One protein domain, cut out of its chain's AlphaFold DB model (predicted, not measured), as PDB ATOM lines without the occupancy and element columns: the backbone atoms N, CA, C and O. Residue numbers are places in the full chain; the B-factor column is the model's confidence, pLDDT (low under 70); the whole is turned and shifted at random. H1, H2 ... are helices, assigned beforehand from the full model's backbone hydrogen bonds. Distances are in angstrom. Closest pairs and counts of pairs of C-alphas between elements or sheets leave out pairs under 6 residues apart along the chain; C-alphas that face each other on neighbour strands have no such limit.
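What this domain is: This is residues 12 to 58 and 135 to 173 of the 574 residues of the protein "Hypothetical protein" of Polarella glacialis (UniProt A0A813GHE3). H2 sits in the middle, with H1 and H4 packed on one side and the H5 and H6 hairpin crossing the other; short H3 is at one end of H2. The 86 printed residues hold six named helices, H1 to H6 in order, all helix. The whole is compact, radius of gyration of the C-alphas 12.5 A, spanning 31 by 27 by 18 A.

How they stand to each other: Start at H1, residues 12 to 25; its residues 19 to 23 alone touch the hub H2, residues 27 to 37, in a hairpin, closest C-alphas Leu 22 and Phe 29, 5.0 A. H3, residues 40 to 43, only just touches H2, with 3 pairs of C-alphas within 8 A, only at the corner. H4, residues 45 to 51, touches H2, closest C-alphas Ala 37 and Ala 48, 4.1 A. H6, residues 162 to 173, touches H2 at a steep tilt of 51 degrees, closest C-alphas Met 32 and Val 168, 6.1 A. H5, residues 135 to 153, forms a hairpin with H6 at 9 degrees. Every O i to N i+4 pair is within hydrogen-bond range in H2, H4, H5 and H6, and 9 of 10 in H1; H3 is too short.

Where its parts are: Find C-alpha 12 at (-13.139, 36.196, -33.356); H1 runs 19.7 A. H5 runs 27.4 A from C-alpha 135 at (0.452, 13.509, -13.376).

The domain as a whole: Residues 59 to 134 are not printed, a gap of 18.0 A between C-alphas 58 and 135. Residues 153 to 158 stand free; pLDDT is under 70 at residues 155 to 160, among others.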
ATOM      1  N   SER A  12     -13.336  37.487 -32.673       67.50
ATOM      2  CA  SER A  12     -13.139  36.196 -33.356       67.50
ATOM      3  C   SER A  12     -11.655  35.840 -33.585       67.50
ATOM      4  O   SER A  12     -11.259  34.693 -33.395       67.50
ATOM      5  N   GLU A  13     -10.771  36.802 -33.888       75.88
ATOM      6  CA  GLU A  13      -9.321  36.533 -34.003       75.88
ATOM      7  C   GLU A  13      -8.647  36.294 -32.639       75.88
ATOM      8  O   GLU A  13      -7.555  35.725 -32.573       75.88
ATOM      9  N   ARG A  14      -9.294  36.684 -31.533       76.12
ATOM     10  CA  ARG A  14      -8.920  36.256 -30.174       76.12
ATOM     11  C   ARG A  14      -9.505  34.878 -29.858       76.12
ATOM     12  O   ARG A  14      -8.792  34.055 -29.296       76.12
ATOM     13  N   GLY A  15     -10.745  34.605 -30.265       78.44
ATOM     14  CA  GLY A  15     -11.417  33.315 -30.077       78.44
ATOM     15  C   GLY A  15     -10.705  32.166 -30.788       78.44
ATOM     16  O   GLY A  15     -10.366  31.172 -30.152       78.44
ATOM     17  N   LYS A  16     -10.344  32.343 -32.064       82.69
ATOM     18  CA  LYS A  16      -9.500  31.400 -32.821       82.69
ATOM     19  C   LYS A  16      -8.150  31.164 -32.152       82.69
ATOM     20  O   LYS A  16      -7.701  30.020 -32.083       82.69
ATOM     21  N   ALA A  17      -7.506  32.221 -31.651       82.88
ATOM     22  CA  ALA A  17      -6.230  32.105 -30.951       82.88
ATOM     23  C   ALA A  17      -6.378  31.327 -29.631       82.88
ATOM     24  O   ALA A  17      -5.571  30.436 -29.372       82.88
ATOM     25  N   LEU A  18      -7.432  31.589 -28.847       82.56
ATOM     26  CA  LEU A  18      -7.726  30.844 -27.621       82.56
ATOM     27  C   LEU A  18      -8.043  29.374 -27.923       82.56
ATOM     28  O   LEU A  18      -7.410  28.505 -27.332       82.56
ATOM     29  N   ARG A  19      -8.938  29.081 -28.880       83.56
ATOM     30  CA  ARG A  19      -9.230  27.708 -29.331       83.56
ATOM     31  C   ARG A  19      -7.949  26.967 -29.713       83.56
ATOM     32  O   ARG A  19      -7.755  25.830 -29.297       83.56
ATOM     33  N   THR A  20      -7.079  27.611 -30.491       84.38
ATOM     34  CA  THR A  20      -5.819  27.007 -30.947       84.38
ATOM     35  C   THR A  20      -4.873  26.729 -29.777       84.38
ATOM     36  O   THR A  20      -4.298  25.648 -29.719       84.38
ATOM     37  N   GLY A  21      -4.761  27.651 -28.813       85.12
ATOM     38  CA  GLY A  21      -3.972  27.443 -27.596       85.12
ATOM     39  C   GLY A  21      -4.519  26.320 -26.712       85.12
ATOM     40  O   GLY A  21      -3.770  25.428 -26.331       85.12
ATOM     41  N   LEU A  22      -5.828  26.304 -26.433       85.44
ATOM     42  CA  LEU A  22      -6.474  25.250 -25.637       85.44
ATOM     43  C   LEU A  22      -6.299  23.864 -26.282       85.44
ATOM     44  O   LEU A  22      -5.956  22.912 -25.590       85.44
ATOM     45  N   ALA A  23      -6.439  23.765 -27.609       81.06
ATOM     46  CA  ALA A  23      -6.184  22.530 -28.355       81.06
ATOM     47  C   ALA A  23      -4.709  22.079 -28.323       81.06
ATOM     48  O   ALA A  23      -4.437  20.885 -28.419       81.06
ATOM     49  N   GLN A  24      -3.758  23.008 -28.181       82.81
ATOM     50  CA  GLN A  24      -2.324  22.707 -28.063       82.81
ATOM     51  C   GLN A  24      -1.891  22.331 -26.639       82.81
ATOM     52  O   GLN A  24      -0.894  21.631 -26.487       82.81
ATOM     53  N   MET A  25      -2.620  22.769 -25.608       82.06
ATOM     54  CA  MET A  25      -2.312  22.464 -24.202       82.06
ATOM     55  C   MET A  25      -2.874  21.113 -23.722       82.06
ATOM     56  O   MET A  25      -2.559  20.694 -22.617       82.06
ATOM     57  N   GLY A  26      -3.653  20.400 -24.542       81.31
ATOM     58  CA  GLY A  26      -4.068  19.020 -24.267       81.31
ATOM     59  C   GLY A  26      -5.447  18.862 -23.618       81.31
ATOM     60  O   GLY A  26      -6.248  19.795 -23.553       81.31
ATOM     61  N   VAL A  27      -5.747  17.630 -23.185       84.00
ATOM     62  CA  VAL A  27      -7.110  17.157 -22.859       84.00
ATOM     63  C   VAL A  27      -7.795  18.026 -21.801       84.00
ATOM     64  O   VAL A  27      -8.967  18.367 -21.958       84.00
ATOM     65  N   PHE A  28      -7.062  18.446 -20.764       87.94
ATOM     66  CA  PHE A  28      -7.595  19.295 -19.697       87.94
ATOM     67  C   PHE A  28      -8.140  20.626 -20.223       87.94
ATOM     68  O   PHE A  28      -9.275  21.014 -19.944       87.94
ATOM     69  N   PHE A  29      -7.343  21.308 -21.043       87.88
ATOM     70  CA  PHE A  29      -7.685  22.611 -21.601       87.88
ATOM     71  C   PHE A  29      -8.710  22.516 -22.739       87.88
ATOM     72  O   PHE A  29      -9.525  23.427 -22.893       87.88
ATOM     73  N   VAL A  30      -8.751  21.400 -23.476       85.06
ATOM     74  CA  VAL A  30      -9.831  21.103 -24.431       85.06
ATOM     75  C   VAL A  30     -11.171  20.947 -23.708       85.06
ATOM     76  O   VAL A  30     -12.113  21.666 -24.044       85.06
ATOM     77  N   LYS A  31     -11.259  20.091 -22.680       84.69
ATOM     78  CA  LYS A  31     -12.499  19.893 -21.909       84.69
ATOM     79  C   LYS A  31     -12.906  21.157 -21.147       84.69
ATOM     80  O   LYS A  31     -14.077  21.521 -21.181       84.69
ATOM     81  N   MET A  32     -11.958  21.916 -20.582       85.69
ATOM     82  CA  MET A  32     -12.235  23.247 -20.015       85.69
ATOM     83  C   MET A  32     -12.835  24.199 -21.059       85.69
ATOM     84  O   MET A  32     -13.838  24.861 -20.793       85.69
ATOM     85  N   GLY A  33     -12.259  24.259 -22.261       84.06
ATOM     86  CA  GLY A  33     -12.775  25.086 -23.348       84.06
ATOM     87  C   GLY A  33     -14.171  24.667 -23.818       84.06
ATOM     88  O   GLY A  33     -14.998  25.533 -24.089       84.06
ATOM     89  N   GLN A  34     -14.469  23.365 -23.844       79.31
ATOM     90  CA  GLN A  34     -15.813  22.840 -24.116       79.31
ATOM     91  C   GLN A  34     -16.811  23.198 -23.000       79.31
ATOM     92  O   GLN A  34     -17.927  23.621 -23.297       79.31
ATOM     93  N   THR A  35     -16.415  23.115 -21.724       79.50
ATOM     94  CA  THR A  35     -17.236  23.573 -20.586       79.50
ATOM     95  C   THR A  35     -17.530  25.076 -20.672       79.50
ATOM     96  O   THR A  35     -18.651  25.505 -20.404       79.50
ATOM     97  N   LEU A  36     -16.559  25.885 -21.105       79.50
ATOM     98  CA  LEU A  36     -16.748  27.320 -21.340       79.50
ATOM     99  C   LEU A  36     -17.596  27.612 -22.593       79.50
ATOM    100  O   LEU A  36     -18.368  28.568 -22.586       79.50
ATOM    101  N   ALA A  37     -17.540  26.773 -23.634       75.19
ATOM    102  CA  ALA A  37     -18.409  26.873 -24.814       75.19
ATOM    103  C   ALA A  37     -19.901  26.669 -24.486       75.19
ATOM    104  O   ALA A  37     -20.770  27.190 -25.185       75.19
ATOM    105  N   GLN A  38     -20.204  25.940 -23.406       67.69
ATOM    106  CA  GLN A  38     -21.558  25.774 -22.864       67.69
ATOM    107  C   GLN A  38     -21.992  26.941 -21.950       67.69
ATOM    108  O   GLN A  38     -23.150  26.993 -21.544       67.69
ATOM    109  N   ARG A  39     -21.090  27.884 -21.633       68.19
ATOM    110  CA  ARG A  39     -21.311  28.996 -20.691       68.19
ATOM    111  C   ARG A  39     -21.012  30.375 -21.302       68.19
ATOM    112  O   ARG A  39     -20.058  31.050 -20.896       68.19
ATOM    113  N   PRO A  40     -21.849  30.848 -22.253       65.31
ATOM    114  CA  PRO A  40     -21.751  32.208 -22.793       65.31
ATOM    115  C   PRO A  40     -21.936  33.288 -21.714       65.31
ATOM    116  O   PRO A  40     -21.459  34.405 -21.891       65.31
ATOM    117  N   ASP A  41     -22.537  32.955 -20.566       61.91
ATOM    118  CA  ASP A  41     -22.633  33.826 -19.391       61.91
ATOM    119  C   ASP A  41     -21.261  34.192 -18.783       61.91
ATOM    120  O   ASP A  41     -21.124  35.255 -18.175       61.91
ATOM    121  N   ILE A  42     -20.237  33.350 -18.985       70.81
ATOM    122  CA  ILE A  42     -18.848  33.632 -18.599       70.81
ATOM    123  C   ILE A  42     -18.084  34.323 -19.727       70.81
ATOM    124  O   ILE A  42     -17.436  35.344 -19.498       70.81
ATOM    125  N   VAL A  43     -18.070  33.707 -20.914       73.12
ATOM    126  CA  VAL A  43     -17.105  34.047 -21.977       73.12
ATOM    127  C   VAL A  43     -17.655  34.993 -23.048       73.12
ATOM    128  O   VAL A  43     -16.871  35.548 -23.815       73.12
ATOM    129  N   GLY A  44     -18.972  35.209 -23.086       72.38
ATOM    130  CA  GLY A  44     -19.673  35.910 -24.164       72.38
ATOM    131  C   GLY A  44     -19.926  35.022 -25.388       72.38
ATOM    132  O   GLY A  44     -19.162  34.099 -25.673       72.38
ATOM    133  N   ASP A  45     -20.998  35.310 -26.131       74.94
ATOM    134  CA  ASP A  45     -21.464  34.478 -27.250       74.94
ATOM    135  C   ASP A  45     -20.409  34.212 -28.331       74.94
ATOM    136  O   ASP A  45     -20.223  33.063 -28.713       74.94
ATOM    137  N   GLU A  46     -19.691  35.237 -28.805       77.50
ATOM    138  CA  GLU A  46     -18.695  35.083 -29.883       77.50
ATOM    139  C   GLU A  46     -17.554  34.135 -29.480       77.50
ATOM    140  O   GLU A  46     -17.084  33.333 -30.290       77.50
ATOM    141  N   LEU A  47     -17.137  34.176 -28.209       77.19
ATOM    142  CA  LEU A  47     -16.090  33.299 -27.696       77.19
ATOM    143  C   LEU A  47     -16.620  31.892 -27.405       77.19
ATOM    144  O   LEU A  47     -15.933  30.921 -27.718       77.19
ATOM    145  N   ALA A  48     -17.838  31.763 -26.874       72.19
ATOM    146  CA  ALA A  48     -18.493  30.469 -26.705       72.19
ATOM    147  C   ALA A  48     -18.657  29.743 -28.054       72.19
ATOM    148  O   ALA A  48     -18.336  28.561 -28.160       72.19
ATOM    149  N   GLU A  49     -19.084  30.458 -29.100       77.88
ATOM    150  CA  GLU A  49     -19.290  29.911 -30.444       77.88
ATOM    151  C   GLU A  49     -17.968  29.468 -31.099       77.88
ATOM    152  O   GLU A  49     -17.882  28.349 -31.601       77.88
ATOM    153  N   GLU A  50     -16.899  30.274 -31.020       82.38
ATOM    154  CA  GLU A  50     -15.567  29.852 -31.491       82.38
ATOM    155  C   GLU A  50     -15.038  28.636 -30.700       82.38
ATOM    156  O   GLU A  50     -14.397  27.759 -31.290       82.38
ATOM    157  N   LEU A  51     -15.317  28.536 -29.392       80.31
ATOM    158  CA  LEU A  51     -14.892  27.413 -28.545       80.31
ATOM    159  C   LEU A  51     -15.655  26.104 -28.812       80.31
ATOM    160  O   LEU A  51     -15.068  25.040 -28.616       80.31
ATOM    161  N   LYS A  52     -16.884  26.128 -29.355       75.50
ATOM    162  CA  LYS A  52     -17.569  24.901 -29.832       75.50
ATOM    163  C   LYS A  52     -16.762  24.146 -30.895       75.50
ATOM    164  O   LYS A  52     -16.922  22.940 -31.046       75.50
ATOM    165  N   GLY A  53     -15.859  24.832 -31.602       72.88
ATOM    166  CA  GLY A  53     -14.916  24.222 -32.544       72.88
ATOM    167  C   GLY A  53     -13.822  23.348 -31.905       72.88
ATOM    168  O   GLY A  53     -12.980  22.823 -32.635       72.88
ATOM    169  N   LEU A  54     -13.781  23.198 -30.574       76.75
ATOM    170  CA  LEU A  54     -12.860  22.299 -29.869       76.75
ATOM    171  C   LEU A  54     -13.264  20.826 -30.031       76.75
ATOM    172  O   LEU A  54     -13.926  20.239 -29.176       76.75
ATOM    173  N   GLN A  55     -12.818  20.213 -31.126       62.16
ATOM    174  CA  GLN A  55     -12.860  18.762 -31.317       62.16
ATOM    175  C   GLN A  55     -11.755  18.073 -30.500       62.16
ATOM    176  O   GLN A  55     -10.597  18.487 -30.565       62.16
ATOM    177  N   GLU A  56     -12.074  16.968 -29.819       60.81
ATOM    178  CA  GLU A  56     -11.072  16.072 -29.218       60.81
ATOM    179  C   GLU A  56     -10.361  15.243 -30.304       60.81
ATOM    180  O   GLU A  56     -10.555  14.036 -30.443       60.81
ATOM    181  N   ARG A  57      -9.505  15.891 -31.105       53.75
ATOM    182  CA  ARG A  57      -8.606  15.191 -32.038       53.75
ATOM    183  C   ARG A  57      -7.438  14.585 -31.275       53.75
ATOM    184  O   ARG A  57      -6.329  15.114 -31.271       53.75
ATOM    185  N   SER A  58      -7.720  13.473 -30.610       64.75
ATOM    186  CA  SER A  58      -6.724  12.709 -29.880       64.75
ATOM    187  C   SER A  58      -5.750  12.057 -30.879       64.75
ATOM    188  O   SER A  58      -6.121  11.207 -31.689       64.75
ATOM    189  N   ASP A 135      -0.521  12.449 -13.685       90.31
ATOM    190  CA  ASP A 135       0.452  13.509 -13.376       90.31
ATOM    191  C   ASP A 135       0.183  14.778 -14.200       90.31
ATOM    192  O   ASP A 135       0.221  15.891 -13.672       90.31
ATOM    193  N   VAL A 136      -0.143  14.608 -15.489       90.00
ATOM    194  CA  VAL A 136      -0.529  15.696 -16.400       90.00
ATOM    195  C   VAL A 136      -1.814  16.369 -15.918       90.00
ATOM    196  O   VAL A 136      -1.836  17.590 -15.803       90.00
ATOM    197  N   LEU A 137      -2.842  15.602 -15.536       90.94
ATOM    198  CA  LEU A 137      -4.065  16.146 -14.934       90.94
ATOM    199  C   LEU A 137      -3.766  16.979 -13.676       90.94
ATOM    200  O   LEU A 137      -4.304  18.076 -13.525       90.94
ATOM    201  N   GLY A 138      -2.903  16.484 -12.783       91.06
ATOM    202  CA  GLY A 138      -2.507  17.209 -11.571       91.06
ATOM    203  C   GLY A 138      -1.767  18.520 -11.865       91.06
ATOM    204  O   GLY A 138      -2.017  19.531 -11.204       91.06
ATOM    205  N   LEU A 139      -0.890  18.520 -12.874       91.44
ATOM    206  CA  LEU A 139      -0.162  19.706 -13.325       91.44
ATOM    207  C   LEU A 139      -1.088  20.730 -13.999       91.44
ATOM    208  O   LEU A 139      -1.067  21.903 -13.622       91.44
ATOM    209  N   ASP A 140      -1.914  20.297 -14.952       92.00
ATOM    210  CA  ASP A 140      -2.825  21.161 -15.708       92.00
ATOM    211  C   ASP A 140      -3.873  21.811 -14.793       92.00
ATOM    212  O   ASP A 140      -4.119  23.017 -14.891       92.00
ATOM    213  N   TRP A 141      -4.426  21.046 -13.841       93.25
ATOM    214  CA  TRP A 141      -5.310  21.570 -12.797       93.25
ATOM    215  C   TRP A 141      -4.618  22.649 -11.960       93.25
ATOM    216  O   TRP A 141      -5.152  23.750 -11.820       93.25
ATOM    217  N   ALA A 142      -3.404  22.389 -11.460       90.25
ATOM    218  CA  ALA A 142      -2.668  23.365 -10.657       90.25
ATOM    219  C   ALA A 142      -2.358  24.650 -11.451       90.25
ATOM    220  O   ALA A 142      -2.566  25.756 -10.949       90.25
ATOM    221  N   VAL A 143      -1.919  24.523 -12.709       90.12
ATOM    222  CA  VAL A 143      -1.681  25.658 -13.620       90.12
ATOM    223  C   VAL A 143      -2.962  26.465 -13.842       90.12
ATOM    224  O   VAL A 143      -2.928  27.698 -13.781       90.12
ATOM    225  N   ALA A 144      -4.099  25.797 -14.046       88.50
ATOM    226  CA  ALA A 144      -5.387  26.451 -14.234       88.50
ATOM    227  C   ALA A 144      -5.882  27.173 -12.971       88.50
ATOM    228  O   ALA A 144      -6.301  28.326 -13.074       88.50
ATOM    229  N   VAL A 145      -5.768  26.563 -11.783       88.00
ATOM    230  CA  VAL A 145      -6.105  27.211 -10.501       88.00
ATOM    231  C   VAL A 145      -5.245  28.460 -10.286       88.00
ATOM    232  O   VAL A 145      -5.787  29.539 -10.051       88.00
ATOM    233  N   PHE A 146      -3.919  28.381 -10.451       86.50
ATOM    234  CA  PHE A 146      -3.053  29.560 -10.302       86.50
ATOM    235  C   PHE A 146      -3.358  30.659 -11.336       86.50
ATOM    236  O   PHE A 146      -3.368  31.843 -10.985       86.50
ATOM    237  N   GLY A 147      -3.656  30.292 -12.587       84.94
ATOM    238  CA  GLY A 147      -4.080  31.235 -13.626       84.94
ATOM    239  C   GLY A 147      -5.406  31.931 -13.295       84.94
ATOM    240  O   GLY A 147      -5.524  33.151 -13.441       84.94
ATOM    241  N   VAL A 148      -6.382  31.178 -12.780       83.56
ATOM    242  CA  VAL A 148      -7.677  31.695 -12.319       83.56
ATOM    243  C   VAL A 148      -7.517  32.624 -11.113       83.56
ATOM    244  O   VAL A 148      -8.079  33.721 -11.122       83.56
ATOM    245  N   MET A 149      -6.719  32.249 -10.110       82.06
ATOM    246  CA  MET A 149      -6.445  33.096  -8.941       82.06
ATOM    247  C   MET A 149      -5.809  34.434  -9.347       82.06
ATOM    248  O   MET A 149      -6.249  35.491  -8.889       82.06
ATOM    249  N   ALA A 150      -4.821  34.410 -10.248       82.12
ATOM    250  CA  ALA A 150      -4.198  35.623 -10.775       82.12
ATOM    251  C   ALA A 150      -5.202  36.500 -11.551       82.12
ATOM    252  O   ALA A 150      -5.216  37.722 -11.391       82.12
ATOM    253  N   TYR A 151      -6.087  35.892 -12.349       78.31
ATOM    254  CA  TYR A 151      -7.140  36.614 -13.068       78.31
ATOM    255  C   TYR A 151      -8.158  37.275 -12.124       78.31
ATOM    256  O   TYR A 151      -8.494  38.444 -12.319       78.31
ATOM    257  N   GLN A 152      -8.623  36.568 -11.085       75.94
ATOM    258  CA  GLN A 152      -9.566  37.113 -10.098       75.94
ATOM    259  C   GLN A 152      -8.970  38.334  -9.373       75.94
ATOM    260  O   GLN A 152      -9.622  39.380  -9.309       75.94
ATOM    261  N   GLN A 153      -7.708  38.246  -8.929       76.50
ATOM    262  CA  GLN A 153      -6.984  39.360  -8.294       76.50
ATOM    263  C   GLN A 153      -6.838  40.583  -9.215       76.50
ATOM    264  O   GLN A 153      -6.973  41.715  -8.759       76.50
ATOM    265  N   LEU A 154      -6.614  40.380 -10.518       73.00
ATOM    266  CA  LEU A 154      -6.510  41.465 -11.506       73.00
ATOM    267  C   LEU A 154      -7.861  42.097 -11.891       73.00
ATOM    268  O   LEU A 154      -7.882  43.092 -12.622       73.00
ATOM    269  N   LYS A 155      -8.991  41.521 -11.460       66.75
ATOM    270  CA  LYS A 155     -10.339  41.934 -11.882       66.75
ATOM    271  C   LYS A 155     -11.291  42.322 -10.754       66.75
ATOM    272  O   LYS A 155     -12.367  42.819 -11.077       66.75
ATOM    273  N   ASN A 156     -10.930  42.120  -9.483       58.50
ATOM    274  CA  ASN A 156     -11.845  42.248  -8.335       58.50
ATOM    275  C   ASN A 156     -13.173  41.494  -8.564       58.50
ATOM    276  O   ASN A 156     -14.250  41.971  -8.208       58.50
ATOM    277  N   ASN A 157     -13.097  40.336  -9.226       56.62
ATOM    278  CA  ASN A 157     -14.266  39.558  -9.619       56.62
ATOM    279  C   ASN A 157     -14.622  38.550  -8.515       56.62
ATOM    280  O   ASN A 157     -13.736  37.903  -7.965       56.62
ATOM    281  N   ILE A 158     -15.913  38.442  -8.203       53.25
ATOM    282  CA  ILE A 158     -16.460  37.634  -7.099       53.25
ATOM    283  C   ILE A 158     -16.873  36.229  -7.593       53.25
ATOM    284  O   ILE A 158     -17.129  35.333  -6.794       53.25
ATOM    285  N   ASN A 159     -16.914  36.011  -8.912       62.44
ATOM    286  CA  ASN A 159     -17.245  34.719  -9.507       62.44
ATOM    287  C   ASN A 159     -16.187  33.655  -9.173       62.44
ATOM    288  O   ASN A 159     -15.025  33.785  -9.568       62.44
ATOM    289  N   ASP A 160     -16.606  32.564  -8.528       68.69
ATOM    290  CA  ASP A 160     -15.732  31.425  -8.257       68.69
ATOM    291  C   ASP A 160     -15.506  30.575  -9.516       68.69
ATOM    292  O   ASP A 160     -16.191  29.588  -9.793       68.69
ATOM    293  N   TYR A 161     -14.514  30.983 -10.303       76.12
ATOM    294  CA  TYR A 161     -14.060  30.229 -11.467       76.12
ATOM    295  C   TYR A 161     -13.282  28.953 -11.093       76.12
ATOM    296  O   TYR A 161     -13.095  28.104 -11.964       76.12
ATOM    297  N   ASN A 162     -12.848  28.780  -9.834       79.69
ATOM    298  CA  ASN A 162     -12.115  27.580  -9.411       79.69
ATOM    299  C   ASN A 162     -13.039  26.356  -9.436       79.69
ATOM    300  O   ASN A 162     -12.648  25.320  -9.959       79.69
ATOM    301  N   LEU A 163     -14.304  26.520  -9.028       79.31
ATOM    302  CA  LEU A 163     -15.343  25.488  -9.127       79.31
ATOM    303  C   LEU A 163     -15.458  24.869 -10.536       79.31
ATOM    304  O   LEU A 163     -15.763  23.685 -10.670       79.31
ATOM    305  N   ILE A 164     -15.194  25.641 -11.594       80.06
ATOM    306  CA  ILE A 164     -15.207  25.154 -12.984       80.06
ATOM    307  C   ILE A 164     -13.974  24.289 -13.259       80.06
ATOM    308  O   ILE A 164     -14.100  23.194 -13.802       80.06
ATOM    309  N   VAL A 165     -12.796  24.766 -12.849       86.56
ATOM    310  CA  VAL A 165     -11.516  24.051 -12.969       86.56
ATOM    311  C   VAL A 165     -11.563  22.728 -12.193       86.56
ATOM    312  O   VAL A 165     -11.175  21.691 -12.728       86.56
ATOM    313  N   ASP A 166     -12.131  22.739 -10.988       87.69
ATOM    314  CA  ASP A 166     -12.345  21.560 -10.144       87.69
ATOM    315  C   ASP A 166     -13.383  20.595 -10.736       87.69
ATOM    316  O   ASP A 166     -13.204  19.380 -10.675       87.69
ATOM    317  N   THR A 167     -14.452  21.109 -11.358       82.94
ATOM    318  CA  THR A 167     -15.460  20.277 -12.044       82.94
ATOM    319  C   THR A 167     -14.852  19.550 -13.245       82.94
ATOM    320  O   THR A 167     -15.054  18.345 -13.394       82.94
ATOM    321  N   VAL A 168     -14.059  20.250 -14.067       85.50
ATOM    322  CA  VAL A 168     -13.333  19.661 -15.208       85.50
ATOM    323  C   VAL A 168     -12.307  18.633 -14.727       85.50
ATOM    324  O   VAL A 168     -12.265  17.518 -15.248       85.50
ATOM    325  N   ALA A 169     -11.530  18.957 -13.688       88.81
ATOM    326  CA  ALA A 169     -10.556  18.036 -13.109       88.81
ATOM    327  C   ALA A 169     -11.204  16.776 -12.526       88.81
ATOM    328  O   ALA A 169     -10.701  15.673 -12.734       88.81
ATOM    329  N   LYS A 170     -12.345  16.920 -11.839       86.69
ATOM    330  CA  LYS A 170     -13.120  15.788 -11.328       86.69
ATOM    331  C   LYS A 170     -13.641  14.909 -12.467       86.69
ATOM    332  O   LYS A 170     -13.521  13.695 -12.360       86.69
ATOM    333  N   GLY A 171     -14.178  15.498 -13.539       82.94
ATOM    334  CA  GLY A 171     -14.648  14.754 -14.714       82.94
ATOM    335  C   GLY A 171     -13.542  13.897 -15.332       82.94
ATOM    336  O   GLY A 171     -13.688  12.684 -15.438       82.94
ATOM    337  N   ILE A 172     -12.385  14.502 -15.617       87.00
ATOM    338  CA  ILE A 172     -11.232  13.783 -16.186       87.00
ATOM    339  C   ILE A 172     -10.691  12.738 -15.204       87.00
ATOM    340  O   ILE A 172     -10.276  11.665 -15.629       87.00
ATOM    341  N   LYS A 173     -10.723  12.999 -13.890       88.06
ATOM    342  CA  LYS A 173     -10.343  11.991 -12.894       88.06
ATOM    343  C   LYS A 173     -11.263  10.763 -12.935       88.06
ATOM    344  O   LYS A 173     -10.749   9.663 -12.776       88.06
TER     345      LYS A 173